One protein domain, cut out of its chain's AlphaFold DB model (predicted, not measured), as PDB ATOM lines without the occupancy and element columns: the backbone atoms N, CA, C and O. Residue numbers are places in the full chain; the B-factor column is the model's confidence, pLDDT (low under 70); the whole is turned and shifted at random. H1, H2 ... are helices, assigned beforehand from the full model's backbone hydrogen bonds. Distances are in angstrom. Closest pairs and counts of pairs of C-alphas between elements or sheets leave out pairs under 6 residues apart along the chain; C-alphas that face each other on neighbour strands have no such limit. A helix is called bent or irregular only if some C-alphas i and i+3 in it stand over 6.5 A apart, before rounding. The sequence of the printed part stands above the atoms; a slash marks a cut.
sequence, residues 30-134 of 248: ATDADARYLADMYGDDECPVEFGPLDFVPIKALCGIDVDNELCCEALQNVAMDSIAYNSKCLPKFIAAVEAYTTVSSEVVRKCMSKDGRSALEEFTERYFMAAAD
ATOM      1  N   ALA A  30     240.361 163.063 179.306       45.84
ATOM      2  CA  ALA A  30     240.502 162.653 180.675       45.84
ATOM      3  C   ALA A  30     240.806 161.174 180.523       45.84
ATOM      4  O   ALA A  30     239.979 160.397 180.042       45.84
ATOM      5  N   THR A  31     242.066 160.832 180.737       47.72
ATOM      6  CA  THR A  31     242.527 159.463 180.727       47.72
ATOM      7  C   THR A  31     241.718 158.754 181.798       47.72
ATOM      8  O   THR A  31     242.009 158.863 182.984       47.72
ATOM      9  N   ASP A  32     240.673 158.061 181.350       49.47
ATOM     10  CA  ASP A  32     239.739 157.225 182.112       49.47
ATOM     11  C   ASP A  32     240.468 156.280 183.096       49.47
ATOM     12  O   ASP A  32     239.938 155.875 184.127       49.47
ATOM     13  N   ALA A  33     241.749 156.020 182.818       52.12
ATOM     14  CA  ALA A  33     242.686 155.294 183.660       52.12
ATOM     15  C   ALA A  33     242.918 155.900 185.062       52.12
ATOM     16  O   ALA A  33     243.075 155.131 186.007       52.12
ATOM     17  N   ASP A  34     242.925 157.227 185.238       51.50
ATOM     18  CA  ASP A  34     243.245 157.838 186.545       51.50
ATOM     19  C   ASP A  34     242.037 157.837 187.498       51.50
ATOM     20  O   ASP A  34     242.158 157.550 188.689       51.50
ATOM     21  N   ALA A  35     240.831 158.047 186.957       52.31
ATOM     22  CA  ALA A  35     239.596 157.957 187.735       52.31
ATOM     23  C   ALA A  35     239.302 156.515 188.184       52.31
ATOM     24  O   ALA A  35     238.831 156.296 189.300       52.31
ATOM     25  N   ARG A  36     239.629 155.520 187.345       54.94
ATOM     26  CA  ARG A  36     239.492 154.099 187.693       54.94
ATOM     27  C   ARG A  36     240.483 153.649 188.768       54.94
ATOM     28  O   ARG A  36     240.101 152.875 189.638       54.94
ATOM     29  N   TYR A  37     241.718 154.157 188.768       54.78
ATOM     30  CA  TYR A  37     242.735 153.733 189.742       54.78
ATOM     31  C   TYR A  37     242.454 154.225 191.173       54.78
ATOM     32  O   TYR A  37     242.794 153.547 192.141       54.78
ATOM     33  N   LEU A  38     241.788 155.374 191.332       56.38
ATOM     34  CA  LEU A  38     241.342 155.848 192.649       56.38
ATOM     35  C   LEU A  38     240.101 155.108 193.182       56.38
ATOM     36  O   LEU A  38     239.866 155.137 194.390       56.38
ATOM     37  N   ALA A  39     239.326 154.437 192.321       53.16
ATOM     38  CA  ALA A  39     238.103 153.733 192.711       53.16
ATOM     39  C   ALA A  39     238.360 152.334 193.313       53.16
ATOM     40  O   ALA A  39     237.643 151.934 194.223       53.16
ATOM     41  N   ASP A  40     239.412 151.632 192.881       50.41
ATOM     42  CA  ASP A  40     239.649 150.214 193.224       50.41
ATOM     43  C   ASP A  40     240.204 149.970 194.650       50.41
ATOM     44  O   ASP A  40     240.283 148.832 195.111       50.41
ATOM     45  N   MET A  41     240.605 151.015 195.387       55.53
ATOM     46  CA  MET A  41     241.192 150.870 196.736       55.53
ATOM     47  C   MET A  41     240.172 150.858 197.892       55.53
ATOM     48  O   MET A  41     240.573 150.697 199.047       55.53
ATOM     49  N   TYR A  42     238.871 150.989 197.621       58.38
ATOM     50  CA  TYR A  42     237.811 150.983 198.637       58.38
ATOM     51  C   TYR A  42     236.780 149.886 198.324       58.38
ATOM     52  O   TYR A  42     235.901 150.073 197.495       58.38
ATOM     53  N   GLY A  43     236.927 148.725 198.974       53.16
ATOM     54  CA  GLY A  43     236.196 147.492 198.654       53.16
ATOM     55  C   GLY A  43     234.669 147.525 198.828       53.16
ATOM     56  O   GLY A  43     234.160 148.202 199.717       53.16
ATOM     57  N   ASP A  44     233.996 146.740 197.972       53.59
ATOM     58  CA  ASP A  44     232.628 146.158 197.979       53.59
ATOM     59  C   ASP A  44     231.403 147.019 198.365       53.59
ATOM     60  O   ASP A  44     230.264 146.574 198.242       53.59
ATOM     61  N   ASP A  45     231.592 148.278 198.741       62.34
ATOM     62  CA  ASP A  45     230.545 149.270 199.007       62.34
ATOM     63  C   ASP A  45     230.367 150.241 197.825       62.34
ATOM     64  O   ASP A  45     230.137 151.447 197.986       62.34
ATOM     65  N   GLU A  46     230.534 149.734 196.607       76.75
ATOM     66  CA  GLU A  46     230.606 150.575 195.427       76.75
ATOM     67  C   GLU A  46     229.255 151.145 195.013       76.75
ATOM     68  O   GLU A  46     228.249 150.450 194.879       76.75
ATOM     69  N   CYS A  47     229.255 152.454 194.770       83.75
ATOM     70  CA  CYS A  47     228.141 153.120 194.124       83.75
ATOM     71  C   CYS A  47     227.878 152.453 192.759       83.75
ATOM     72  O   CYS A  47     228.778 152.482 191.912       83.75
ATOM     73  N   PRO A  48     226.678 151.879 192.537       84.56
ATOM     74  CA  PRO A  48     226.346 151.164 191.304       84.56
ATOM     75  C   PRO A  48     226.076 152.110 190.127       84.56
ATOM     76  O   PRO A  48     225.902 151.661 188.999       84.56
ATOM     77  N   VAL A  49     225.994 153.414 190.398       87.12
ATOM     78  CA  VAL A  49     225.735 154.442 189.395       87.12
ATOM     79  C   VAL A  49     227.047 154.781 188.691       87.12
ATOM     80  O   VAL A  49     227.995 155.258 189.318       87.12
ATOM     81  N   GLU A  50     227.090 154.546 187.382       89.62
ATOM     82  CA  GLU A  50     228.127 155.096 186.514       89.62
ATOM     83  C   GLU A  50     227.697 156.482 186.033       89.62
ATOM     84  O   GLU A  50     226.594 156.662 185.522       89.62
ATOM     85  N   PHE A  51     228.581 157.462 186.205       90.88
ATOM     86  CA  PHE A  51     228.348 158.842 185.799       90.88
ATOM     87  C   PHE A  51     228.981 159.096 184.432       90.88
ATOM     88  O   PHE A  51     230.208 159.068 184.289       90.88
ATOM     89  N   GLY A  52     228.152 159.349 183.424       92.00
ATOM     90  CA  GLY A  52     228.582 159.663 182.071       92.00
ATOM     91  C   GLY A  52     228.705 161.173 181.825       92.00
ATOM     92  O   GLY A  52     228.060 161.977 182.496       92.00
ATOM     93  N   PRO A  53     229.458 161.603 180.795       92.06
ATOM     94  CA  PRO A  53     229.573 163.022 180.434       92.06
ATOM     95  C   PRO A  53     228.227 163.696 180.121       92.06
ATOM     96  O   PRO A  53     228.079 164.906 180.291       92.06
ATOM     97  N   LEU A  54     227.252 162.919 179.635       91.25
ATOM     98  CA  LEU A  54     225.924 163.414 179.266       91.25
ATOM     99  C   LEU A  54     225.099 163.845 180.485       91.25
ATOM    100  O   LEU A  54     224.318 164.790 180.371       91.25
ATOM    101  N   ASP A  55     225.335 163.236 181.646       92.06
ATOM    102  CA  ASP A  55     224.612 163.541 182.887       92.06
ATOM    103  C   ASP A  55     224.963 164.943 183.419       92.06
ATOM    104  O   ASP A  55     224.172 165.579 184.113       92.06
ATOM    105  N   PHE A  56     226.125 165.480 183.029       93.50
ATOM    106  CA  PHE A  56     226.622 166.789 183.473       93.50
ATOM    107  C   PHE A  56     226.416 167.912 182.453       93.50
ATOM    108  O   PHE A  56     226.832 169.047 182.701       93.50
ATOM    109  N   VAL A  57     225.758 167.650 181.318       92.56
ATOM    110  CA  VAL A  57     225.449 168.689 180.317       92.56
ATOM    111  C   VAL A  57     224.675 169.870 180.926       92.56
ATOM    112  O   VAL A  57     225.079 171.010 180.677       92.56
ATOM    113  N   PRO A  58     223.637 169.663 181.767       89.44
ATOM    114  CA  PRO A  58     222.919 170.768 182.405       89.44
ATOM    115  C   PRO A  58     223.817 171.598 183.331       89.44
ATOM    116  O   PRO A  58     223.787 172.827 183.292       89.44
ATOM    117  N   ILE A  59     224.673 170.931 184.111       92.38
ATOM    118  CA  ILE A  59     225.614 171.582 185.034       92.38
ATOM    119  C   ILE A  59     226.616 172.425 184.242       92.38
ATOM    120  O   ILE A  59     226.846 173.586 184.564       92.38
ATOM    121  N   LYS A  60     227.165 171.891 183.148       91.94
ATOM    122  CA  LYS A  60     228.103 172.622 182.288       91.94
ATOM    123  C   LYS A  60     227.469 173.855 181.642       91.94
ATOM    124  O   LYS A  60     228.131 174.883 181.521       91.94
ATOM    125  N   ALA A  61     226.202 173.762 181.243       90.12
ATOM    126  CA  ALA A  61     225.472 174.878 180.654       90.12
ATOM    127  C   ALA A  61     225.204 176.006 181.665       90.12
ATOM    128  O   ALA A  61     225.266 177.178 181.300       90.12
ATOM    129  N   LEU A  62     224.928 175.661 182.926       89.50
ATOM    130  CA  LEU A  62     224.486 176.617 183.948       89.50
ATOM    131  C   LEU A  62     225.628 177.157 184.823       89.50
ATOM    132  O   LEU A  62     225.593 178.317 185.222       89.50
ATOM    133  N   CYS A  63     226.664 176.359 185.080       91.50
ATOM    134  CA  CYS A  63     227.778 176.720 185.961       91.50
ATOM    135  C   CYS A  63     228.978 177.358 185.237       91.50
ATOM    136  O   CYS A  63     229.945 177.746 185.886       91.50
ATOM    137  N   GLY A  64     228.956 177.455 183.901       81.00
ATOM    138  CA  GLY A  64     230.101 177.937 183.114       81.00
ATOM    139  C   GLY A  64     230.339 179.452 183.150       81.00
ATOM    140  O   GLY A  64     231.417 179.896 182.762       81.00
ATOM    141  N   ILE A  65     229.354 180.244 183.587       79.19
ATOM    142  CA  ILE A  65     229.425 181.718 183.582       79.19
ATOM    143  C   ILE A  65     229.716 182.261 184.986       79.19
ATOM    144  O   ILE A  65     230.564 183.133 185.132       79.19
ATOM    145  N   ASP A  66     229.058 181.707 186.006       82.00
ATOM    146  CA  ASP A  66     229.190 182.106 187.410       82.00
ATOM    147  C   ASP A  66     228.912 180.887 188.299       82.00
ATOM    148  O   ASP A  66     227.782 180.401 188.390       82.00
ATOM    149  N   VAL A  67     229.957 180.381 188.955       76.75
ATOM    150  CA  VAL A  67     229.899 179.153 189.768       76.75
ATOM    151  C   VAL A  67     229.116 179.309 191.077       76.75
ATOM    152  O   VAL A  67     228.698 178.314 191.657       76.75
ATOM    153  N   ASP A  68     228.876 180.540 191.533       76.12
ATOM    154  CA  ASP A  68     228.104 180.828 192.751       76.12
ATOM    155  C   ASP A  68     226.609 181.094 192.482       76.12
ATOM    156  O   ASP A  68     225.873 181.457 193.405       76.12
ATOM    157  N   ASN A  69     226.140 180.921 191.241       84.19
ATOM    158  CA  ASN A  69     224.733 181.125 190.909       84.19
ATOM    159  C   ASN A  69     223.837 180.033 191.503       84.19
ATOM    160  O   ASN A  69     224.144 178.845 191.469       84.19
ATOM    161  N   GLU A  70     222.665 180.444 191.980       88.44
ATOM    162  CA  GLU A  70     221.638 179.563 192.550       88.44
ATOM    163  C   GLU A  70     221.202 178.472 191.557       88.44
ATOM    164  O   GLU A  70     221.115 177.303 191.918       88.44
ATOM    165  N   LEU A  71     221.102 178.833 190.273       88.44
ATOM    166  CA  LEU A  71     220.836 177.915 189.159       88.44
ATOM    167  C   LEU A  71     221.899 176.811 189.012       88.44
ATOM    168  O   LEU A  71     221.579 175.692 188.618       88.44
ATOM    169  N   CYS A  72     223.167 177.109 189.320       92.50
ATOM    170  CA  CYS A  72     224.236 176.111 189.303       92.50
ATOM    171  C   CYS A  72     224.055 175.108 190.451       92.50
ATOM    172  O   CYS A  72     224.159 173.899 190.239       92.50
ATOM    173  N   CYS A  73     223.717 175.595 191.649       92.62
ATOM    174  CA  CYS A  73     223.421 174.730 192.786       92.62
ATOM    175  C   CYS A  73     222.170 173.873 192.560       92.62
ATOM    176  O   CYS A  73     222.196 172.693 192.898       92.62
ATOM    177  N   GLU A  74     221.119 174.418 191.948       90.56
ATOM    178  CA  GLU A  74     219.904 173.672 191.605       90.56
ATOM    179  C   GLU A  74     220.196 172.560 190.586       90.56
ATOM    180  O   GLU A  74     219.789 171.414 190.769       90.56
ATOM    181  N   ALA A  75     220.982 172.854 189.546       91.56
ATOM    182  CA  ALA A  75     221.405 171.849 188.573       91.56
ATOM    183  C   ALA A  75     222.247 170.736 189.214       91.56
ATOM    184  O   ALA A  75     222.022 169.557 188.940       91.56
ATOM    185  N   LEU A  76     223.190 171.104 190.089       92.88
ATOM    186  CA  LEU A  76     223.987 170.148 190.859       92.88
ATOM    187  C   LEU A  76     223.106 169.275 191.748       92.88
ATOM    188  O   LEU A  76     223.297 168.064 191.777       92.88
ATOM    189  N   GLN A  77     222.142 169.871 192.449       91.31
ATOM    190  CA  GLN A  77     221.217 169.146 193.312       91.31
ATOM    191  C   GLN A  77     220.327 168.196 192.512       91.31
ATOM    192  O   GLN A  77     220.169 167.061 192.938       91.31
ATOM    193  N   ASN A  78     219.816 168.590 191.344       89.06
ATOM    194  CA  ASN A  78     218.983 167.720 190.509       89.06
ATOM    195  C   ASN A  78     219.734 166.461 190.049       89.06
ATOM    196  O   ASN A  78     219.257 165.350 190.265       89.06
ATOM    197  N   VAL A  79     220.947 166.612 189.504       90.00
ATOM    198  CA  VAL A  79     221.768 165.457 189.085       90.00
ATOM    199  C   VAL A  79     222.190 164.619 190.296       90.00
ATOM    200  O   VAL A  79     222.214 163.386 190.239       90.00
ATOM    201  N   ALA A  80     222.494 165.274 191.418       89.88
ATOM    202  CA  ALA A  80     222.820 164.594 192.662       89.88
ATOM    203  C   ALA A  80     221.615 163.840 193.244       89.88
ATOM    204  O   ALA A  80     221.800 162.764 193.785       89.88
ATOM    205  N   MET A  81     220.385 164.341 193.131       83.00
ATOM    206  CA  MET A  81     219.195 163.653 193.642       83.00
ATOM    207  C   MET A  81     218.909 162.374 192.859       83.00
ATOM    208  O   MET A  81     218.658 161.342 193.478       83.00
ATOM    209  N   ASP A  82     219.039 162.406 191.532       79.00
ATOM    210  CA  ASP A  82     218.847 161.220 190.686       79.00
ATOM    211  C   ASP A  82     219.859 160.102 190.998       79.00
ATOM    212  O   ASP A  82     219.572 158.918 190.812       79.00
ATOM    213  N   SER A  83     221.032 160.460 191.527       72.56
ATOM    214  CA  SER A  83     222.139 159.532 191.771       72.56
ATOM    215  C   SER A  83     222.364 159.165 193.245       72.56
ATOM    216  O   SER A  83     222.642 158.009 193.558       72.56
ATOM    217  N   ILE A  84     222.194 160.102 194.180       67.62
ATOM    218  CA  ILE A  84     222.313 159.891 195.634       67.62
ATOM    219  C   ILE A  84     221.073 159.193 196.196       67.62
ATOM    220  O   ILE A  84     221.193 158.495 197.204       67.62
ATOM    221  N   ALA A  85     219.916 159.276 195.526       69.31
ATOM    222  CA  ALA A  85     218.750 158.467 195.887       69.31
ATOM    223  C   ALA A  85     219.059 156.962 195.936       69.31
ATOM    224  O   ALA A  85     218.379 156.224 196.647       69.31
ATOM    225  N   TYR A  86     220.110 156.514 195.242       60.03
ATOM    226  CA  TYR A  86     220.589 155.140 195.320       60.03
ATOM    227  C   TYR A  86     221.487 154.870 196.533       60.03
ATOM    228  O   TYR A  86     221.365 153.806 197.138       60.03
ATOM    229  N   ASN A  87     222.402 155.784 196.893       75.69
ATOM    230  CA  ASN A  87     223.286 155.616 198.051       75.69
ATOM    231  C   ASN A  87     224.051 156.909 198.404       75.69
ATOM    232  O   ASN A  87     224.679 157.517 197.540       75.69
ATOM    233  N   SER A  88     224.142 157.273 199.688       79.56
ATOM    234  CA  SER A  88     225.031 158.358 200.150       79.56
ATOM    235  C   SER A  88     226.515 158.067 199.882       79.56
ATOM    236  O   SER A  88     227.312 158.989 199.702       79.56
ATOM    237  N   LYS A  89     226.880 156.784 199.748       82.94
ATOM    238  CA  LYS A  89     228.213 156.334 199.322       82.94
ATOM    239  C   LYS A  89     228.552 156.716 197.871       82.94
ATOM    240  O   LYS A  89     229.717 156.651 197.493       82.94
ATOM    241  N   CYS A  90     227.581 157.167 197.069       88.88
ATOM    242  CA  CYS A  90     227.812 157.704 195.723       88.88
ATOM    243  C   CYS A  90     228.391 159.122 195.712       88.88
ATOM    244  O   CYS A  90     228.937 159.541 194.692       88.88
ATOM    245  N   LEU A  91     228.322 159.857 196.828       88.00
ATOM    246  CA  LEU A  91     228.742 161.257 196.884       88.00
ATOM    247  C   LEU A  91     230.212 161.481 196.463       88.00
ATOM    248  O   LEU A  91     230.456 162.400 195.681       88.00
ATOM    249  N   PRO A  92     231.201 160.668 196.890       89.50
ATOM    250  CA  PRO A  92     232.581 160.833 196.438       89.50
ATOM    251  C   PRO A  92     232.751 160.592 194.930       89.50
ATOM    252  O   PRO A  92     233.433 161.382 194.277       89.50
ATOM    253  N   LYS A  93     232.097 159.559 194.364       90.62
ATOM    254  CA  LYS A  93     232.123 159.293 192.911       90.62
ATOM    255  C   LYS A  93     231.456 160.432 192.132       90.62
ATOM    256  O   LYS A  93     231.998 160.864 191.121       90.62
ATOM    257  N   PHE A  94     230.341 160.967 192.633       92.38
ATOM    258  CA  PHE A  94     229.669 162.125 192.040       92.38
ATOM    259  C   PHE A  94     230.576 163.359 192.018       92.38
ATOM    260  O   PHE A  94     230.754 163.962 190.965       92.38
ATOM    261  N   ILE A  95     231.202 163.712 193.146       92.44
ATOM    262  CA  ILE A  95     232.107 164.870 193.222       92.44
ATOM    263  C   ILE A  95     233.276 164.709 192.241       92.44
ATOM    264  O   ILE A  95     233.581 165.649 191.509       92.44
ATOM    265  N   ALA A  96     233.886 163.521 192.186       92.44
ATOM    266  CA  ALA A  96     234.969 163.234 191.249       92.44
ATOM    267  C   ALA A  96     234.512 163.358 189.782       92.44
ATOM    268  O   ALA A  96     235.221 163.935 188.963       92.44
ATOM    269  N   ALA A  97     233.311 162.874 189.454       93.62
ATOM    270  CA  ALA A  97     232.743 162.994 188.114       93.62
ATOM    271  C   ALA A  97     232.434 164.455 187.740       93.62
ATOM    272  O   ALA A  97     232.734 164.879 186.624       93.62
ATOM    273  N   VAL A  98     231.905 165.257 188.671       94.12
ATOM    274  CA  VAL A  98     231.678 166.695 188.451       94.12
ATOM    275  C   VAL A  98     232.995 167.410 188.157       94.12
ATOM    276  O   VAL A  98     233.054 168.173 187.195       94.12
ATOM    277  N   GLU A  99     234.054 167.154 188.930       93.62
ATOM    278  CA  GLU A  99     235.374 167.758 188.692       93.62
ATOM    279  C   GLU A  99     236.008 167.282 187.375       93.62
ATOM    280  O   GLU A  99     236.705 168.050 186.716       93.62
ATOM    281  N   ALA A 100     235.751 166.037 186.961       94.00
ATOM    282  CA  ALA A 100     236.268 165.492 185.709       94.00
ATOM    283  C   ALA A 100     235.554 166.056 184.467       94.00
ATOM    284  O   ALA A 100     236.192 166.305 183.442       94.00
ATOM    285  N   TYR A 101     234.234 166.250 184.534       93.75
ATOM    286  CA  TYR A 101     233.413 166.611 183.370       93.75
ATOM    287  C   TYR A 101     233.018 168.090 183.304       93.75
ATOM    288  O   TYR A 101     232.552 168.566 182.260       93.75
ATOM    289  N   THR A 102     233.215 168.838 184.386       92.88
ATOM    290  CA  THR A 102     232.854 170.255 184.492       92.88
ATOM    291  C   THR A 102     234.019 171.084 185.034       92.88
ATOM    292  O   THR A 102     235.041 170.557 185.449       92.88
ATOM    293  N   THR A 103     233.880 172.409 185.027       92.81
ATOM    294  CA  THR A 103     234.854 173.326 185.646       92.81
ATOM    295  C   THR A 103     234.513 173.656 187.101       92.81
ATOM    296  O   THR A 103     235.104 174.565 187.683       92.81
ATOM    297  N   VAL A 104     233.516 172.981 187.679       93.56
ATOM    298  CA  VAL A 104     233.034 173.244 189.035       93.56
ATOM    299  C   VAL A 104     233.951 172.549 190.035       93.56
ATOM    300  O   VAL A 104     234.155 171.341 189.958       93.56
ATOM    301  N   SER A 105     234.494 173.303 190.993       94.38
ATOM    302  CA  SER A 105     235.332 172.731 192.049       94.38
ATOM    303  C   SER A 105     234.493 171.976 193.081       94.38
ATOM    304  O   SER A 105     233.358 172.357 193.385       94.38
ATOM    305  N   SER A 106     235.066 170.951 193.713       92.19
ATOM    306  CA  SER A 106     234.403 170.236 194.810       92.19
ATOM    307  C   SER A 106     234.030 171.126 195.999       92.19
ATOM    308  O   SER A 106     233.145 170.764 196.773       92.19
ATOM    309  N   GLU A 107     234.661 172.290 196.172       91.94
ATOM    310  CA  GLU A 107     234.249 173.279 197.175       91.94
ATOM    311  C   GLU A 107     232.870 173.866 196.852       91.94
ATOM    312  O   GLU A 107     232.002 173.900 197.726       91.94
ATOM    313  N   VAL A 108     232.629 174.240 195.591       92.12
ATOM    314  CA  VAL A 108     231.322 174.728 195.125       92.12
ATOM    315  C   VAL A 108     230.277 173.625 195.236       92.12
ATOM    316  O   VAL A 108     229.200 173.870 195.772       92.12
ATOM    317  N   VAL A 109     230.607 172.393 194.831       92.38
ATOM    318  CA  VAL A 109     229.692 171.245 194.963       92.38
ATOM    319  C   VAL A 109     229.279 171.048 196.422       92.38
ATOM    320  O   VAL A 109     228.087 171.019 196.726       92.38
ATOM    321  N   ARG A 110     230.241 171.000 197.356       89.94
ATOM    322  CA  ARG A 110     229.951 170.873 198.796       89.94
ATOM    323  C   ARG A 110     229.130 172.047 199.321       89.94
ATOM    324  O   ARG A 110     228.195 171.831 200.091       89.94
ATOM    325  N   LYS A 111     229.443 173.276 198.903       90.81
ATOM    326  CA  LYS A 111     228.711 174.488 199.290       90.81
ATOM    327  C   LYS A 111     227.258 174.439 198.808       90.81
ATOM    328  O   LYS A 111     226.364 174.686 199.610       90.81
ATOM    329  N   CYS A 112     227.017 174.050 197.556       90.31
ATOM    330  CA  CYS A 112     225.680 173.883 196.983       90.31
ATOM    331  C   CYS A 112     224.883 172.761 197.662       90.31
ATOM    332  O   CYS A 112     223.698 172.931 197.934       90.31
ATOM    333  N   MET A 113     225.531 171.644 198.003       85.25
ATOM    334  CA  MET A 113     224.885 170.561 198.755       85.25
ATOM    335  C   MET A 113     224.603 170.946 200.218       85.25
ATOM    336  O   MET A 113     223.706 170.387 200.838       85.25
ATOM    337  N   SER A 114     225.337 171.918 200.774       82.31
ATOM    338  CA  SER A 114     225.160 172.384 202.158       82.31
ATOM    339  C   SER A 114     224.119 173.499 202.307       82.31
ATOM    340  O   SER A 114     223.606 173.688 203.409       82.31
ATOM    341  N   LYS A 115     223.830 174.263 201.242       67.38
ATOM    342  CA  LYS A 115     223.040 175.507 201.315       67.38
ATOM    343  C   LYS A 115     221.539 175.271 201.540       67.38
ATOM    344  O   LYS A 115     220.945 176.014 202.310       67.38
ATOM    345  N   ASP A 116     220.990 174.191 200.978       59.09
ATOM    346  CA  ASP A 116     219.582 173.768 201.147       59.09
ATOM    347  C   ASP A 116     219.444 172.349 201.743       59.09
ATOM    348  O   ASP A 116     218.349 171.835 201.983       59.09
ATOM    349  N   GLY A 117     220.577 171.702 202.034       49.22
ATOM    350  CA  GLY A 117     220.664 170.282 202.373       49.22
ATOM    351  C   GLY A 117     220.100 169.866 203.732       49.22
ATOM    352  O   GLY A 117     220.039 168.671 203.992       49.22
ATOM    353  N   ARG A 118     219.652 170.781 204.602       45.31
ATOM    354  CA  ARG A 118     218.982 170.360 205.848       45.31
ATOM    355  C   ARG A 118     217.556 169.855 205.641       45.31
ATOM    356  O   ARG A 118     217.078 169.121 206.484       45.31
ATOM    357  N   SER A 119     216.887 170.157 204.530       49.31
ATOM    358  CA  SER A 119     215.573 169.545 204.270       49.31
ATOM    359  C   SER A 119     215.691 168.315 203.383       49.31
ATOM    360  O   SER A 119     215.218 167.259 203.775       49.31
ATOM    361  N   ALA A 120     216.411 168.384 202.261       47.66
ATOM    362  CA  ALA A 120     216.522 167.226 201.376       47.66
ATOM    363  C   ALA A 120     217.390 166.105 201.972       47.66
ATOM    364  O   ALA A 120     216.999 164.948 201.900       47.66
ATOM    365  N   LEU A 121     218.539 166.405 202.594       45.72
ATOM    366  CA  LEU A 121     219.445 165.362 203.093       45.72
ATOM    367  C   LEU A 121     218.971 164.746 204.420       45.72
ATOM    368  O   LEU A 121     219.169 163.550 204.609       45.72
ATOM    369  N   GLU A 122     218.326 165.504 205.320       53.94
ATOM    370  CA  GLU A 122     217.665 164.921 206.507       53.94
ATOM    371  C   GLU A 122     216.420 164.120 206.105       53.94
ATOM    372  O   GLU A 122     216.247 163.018 206.611       53.94
ATOM    373  N   GLU A 123     215.619 164.572 205.132       56.09
ATOM    374  CA  GLU A 123     214.485 163.796 204.603       56.09
ATOM    375  C   GLU A 123     214.951 162.535 203.856       56.09
ATOM    376  O   GLU A 123     214.344 161.472 203.988       56.09
ATOM    377  N   PHE A 124     216.066 162.608 203.121       53.56
ATOM    378  CA  PHE A 124     216.717 161.431 202.547       53.56
ATOM    379  C   PHE A 124     217.269 160.512 203.632       53.56
ATOM    380  O   PHE A 124     217.109 159.306 203.508       53.56
ATOM    381  N   THR A 125     217.872 161.042 204.697       55.59
ATOM    382  CA  THR A 125     218.395 160.234 205.809       55.59
ATOM    383  C   THR A 125     217.255 159.560 206.581       55.59
ATOM    384  O   THR A 125     217.344 158.365 206.852       55.59
ATOM    385  N   GLU A 126     216.144 160.249 206.856       57.31
ATOM    386  CA  GLU A 126     214.955 159.659 207.487       57.31
ATOM    387  C   GLU A 126     214.272 158.621 206.587       57.31
ATOM    388  O   GLU A 126     213.981 157.512 207.045       57.31
ATOM    389  N   ARG A 127     214.080 158.907 205.289       56.59
ATOM    390  CA  ARG A 127     213.571 157.903 204.336       56.59
ATOM    391  C   ARG A 127     214.517 156.720 204.186       56.59
ATOM    392  O   ARG A 127     214.049 155.598 204.026       56.59
ATOM    393  N   TYR A 128     215.824 156.945 204.247       53.94
ATOM    394  CA  TYR A 128     216.835 155.897 204.169       53.94
ATOM    395  C   TYR A 128     216.805 154.993 205.405       53.94
ATOM    396  O   TYR A 128     216.821 153.775 205.257       53.94
ATOM    397  N   PHE A 129     216.663 155.552 206.610       53.72
ATOM    398  CA  PHE A 129     216.458 154.752 207.822       53.72
ATOM    399  C   PHE A 129     215.144 153.953 207.779       53.72
ATOM    400  O   PHE A 129     215.114 152.820 208.255       53.72
ATOM    401  N   MET A 130     214.087 154.482 207.155       52.88
ATOM    402  CA  MET A 130     212.841 153.736 206.931       52.88
ATOM    403  C   MET A 130     212.962 152.650 205.848       52.88
ATOM    404  O   MET A 130     212.420 151.562 206.022       52.88
ATOM    405  N   ALA A 131     213.689 152.898 204.756       43.44
ATOM    406  CA  ALA A 131     213.882 151.935 203.667       43.44
ATOM    407  C   ALA A 131     214.866 150.807 204.034       43.44
ATOM    408  O   ALA A 131     214.673 149.658 203.640       43.44
ATOM    409  N   ALA A 132     215.889 151.101 204.842       48.28
ATOM    410  CA  ALA A 132     216.814 150.099 205.370       48.28
ATOM    411  C   ALA A 132     216.134 149.133 206.360       48.28
ATOM    412  O   ALA A 132     216.548 147.979 206.472       48.28
ATOM    413  N   ALA A 133     215.064 149.568 207.034       52.69
ATOM    414  CA  ALA A 133     214.269 148.713 207.915       52.69
ATOM    415  C   ALA A 133     213.378 147.705 207.156       52.69
ATOM    416  O   ALA A 133     213.025 146.675 207.725       52.69
ATOM    417  N   ASP A 134     213.045 147.962 205.884       45.78
ATOM    418  CA  ASP A 134     212.149 147.113 205.075       45.78
ATOM    419  C   ASP A 134     212.901 146.078 204.207       45.78
ATOM    420  O   ASP A 134     212.335 145.077 203.776       45.78
TER     421      ASP A 134
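AT A GLANCE: This is residues 30 to 134 of the 248 residues of an uncharacterized protein of Chara braunii (UniProt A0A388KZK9). The longest helix, H6, extends from a core of four helices, H2 to H5, and its residues 129 to 134 stick out. In the core, the hairpin of H2 and H3 packs with H4 and H5, mostly crossed, while H1 lies beyond H4 on a long link. The printed part has 105 residues with six named helices, H1 to H6 in chain order, and no named strand: all helix. It is compact, with a radius of gyration of the C-alphas of 14.2 A and spans of 43 by 33 by 21 A.

IN THESE COORDINATES: H6, residues 117 to 134, measures 24.8 A and ends at C-alpha 134 (212.149, 147.113, 205.075). H5 is residues 106 to 115, 14.1 A; H4 88 to 101, 20.5 A; H3 70 to 84, 19.9 A; H2 53 to 63, 14.9 A. H1, residues 32 to 39, 11.3 A, begins at C-alpha 32 (239.739, 157.225, 182.112). H2 is irregular, with C-alphas 55 and 58 7.4 A apart, and H4 only just, with 89 and 92 6.9 A apart.

HOW THE PARTS SIT: H3 and H4 are the hub. They touch at a steep tilt of 52 degrees, closest at the C-alphas of Ile 84 and Cys 90, 5.9 A. Residues 73 to 77 of H3 touch H5, about perpendicular at 88 degrees, closest at C-alphas 73 and 112, 4.8 A. H4 touches H5 with residues 95 to 99 alone, closest at C-alphas 95 and 106, 6.0 A. The hairpin H2 and H3 has a shallow tilt of 22 degrees, closest at C-alphas 63 and 72, 4.9 A. H2 and H4 only just touch, only at their ends, with 3 pairs of C-alphas within 8 A, the closest 53 and 101, 6.0 A. H1 and H4 are close but not clearly touching, closest at C-alphas 35 and 96, 7.8 A. H6 is near H3 and meets H5 only through their link. Every O i to N i+4 pair is within hydrogen-bond range in H3 and H5, against 3 of 4 in H1, 4 of 7 in H2, 8 of 10 in H4 and 12 of 14 in H6.

THE WHOLE: The C-alphas of Ile 65 and Asp 134, the two farthest apart, are 44.2 A apart. The printed part has no cut, and the link H1 to H2 is long. Confidence is under 70 at residues 30 to 45, 84 to 86 and 115 to 134.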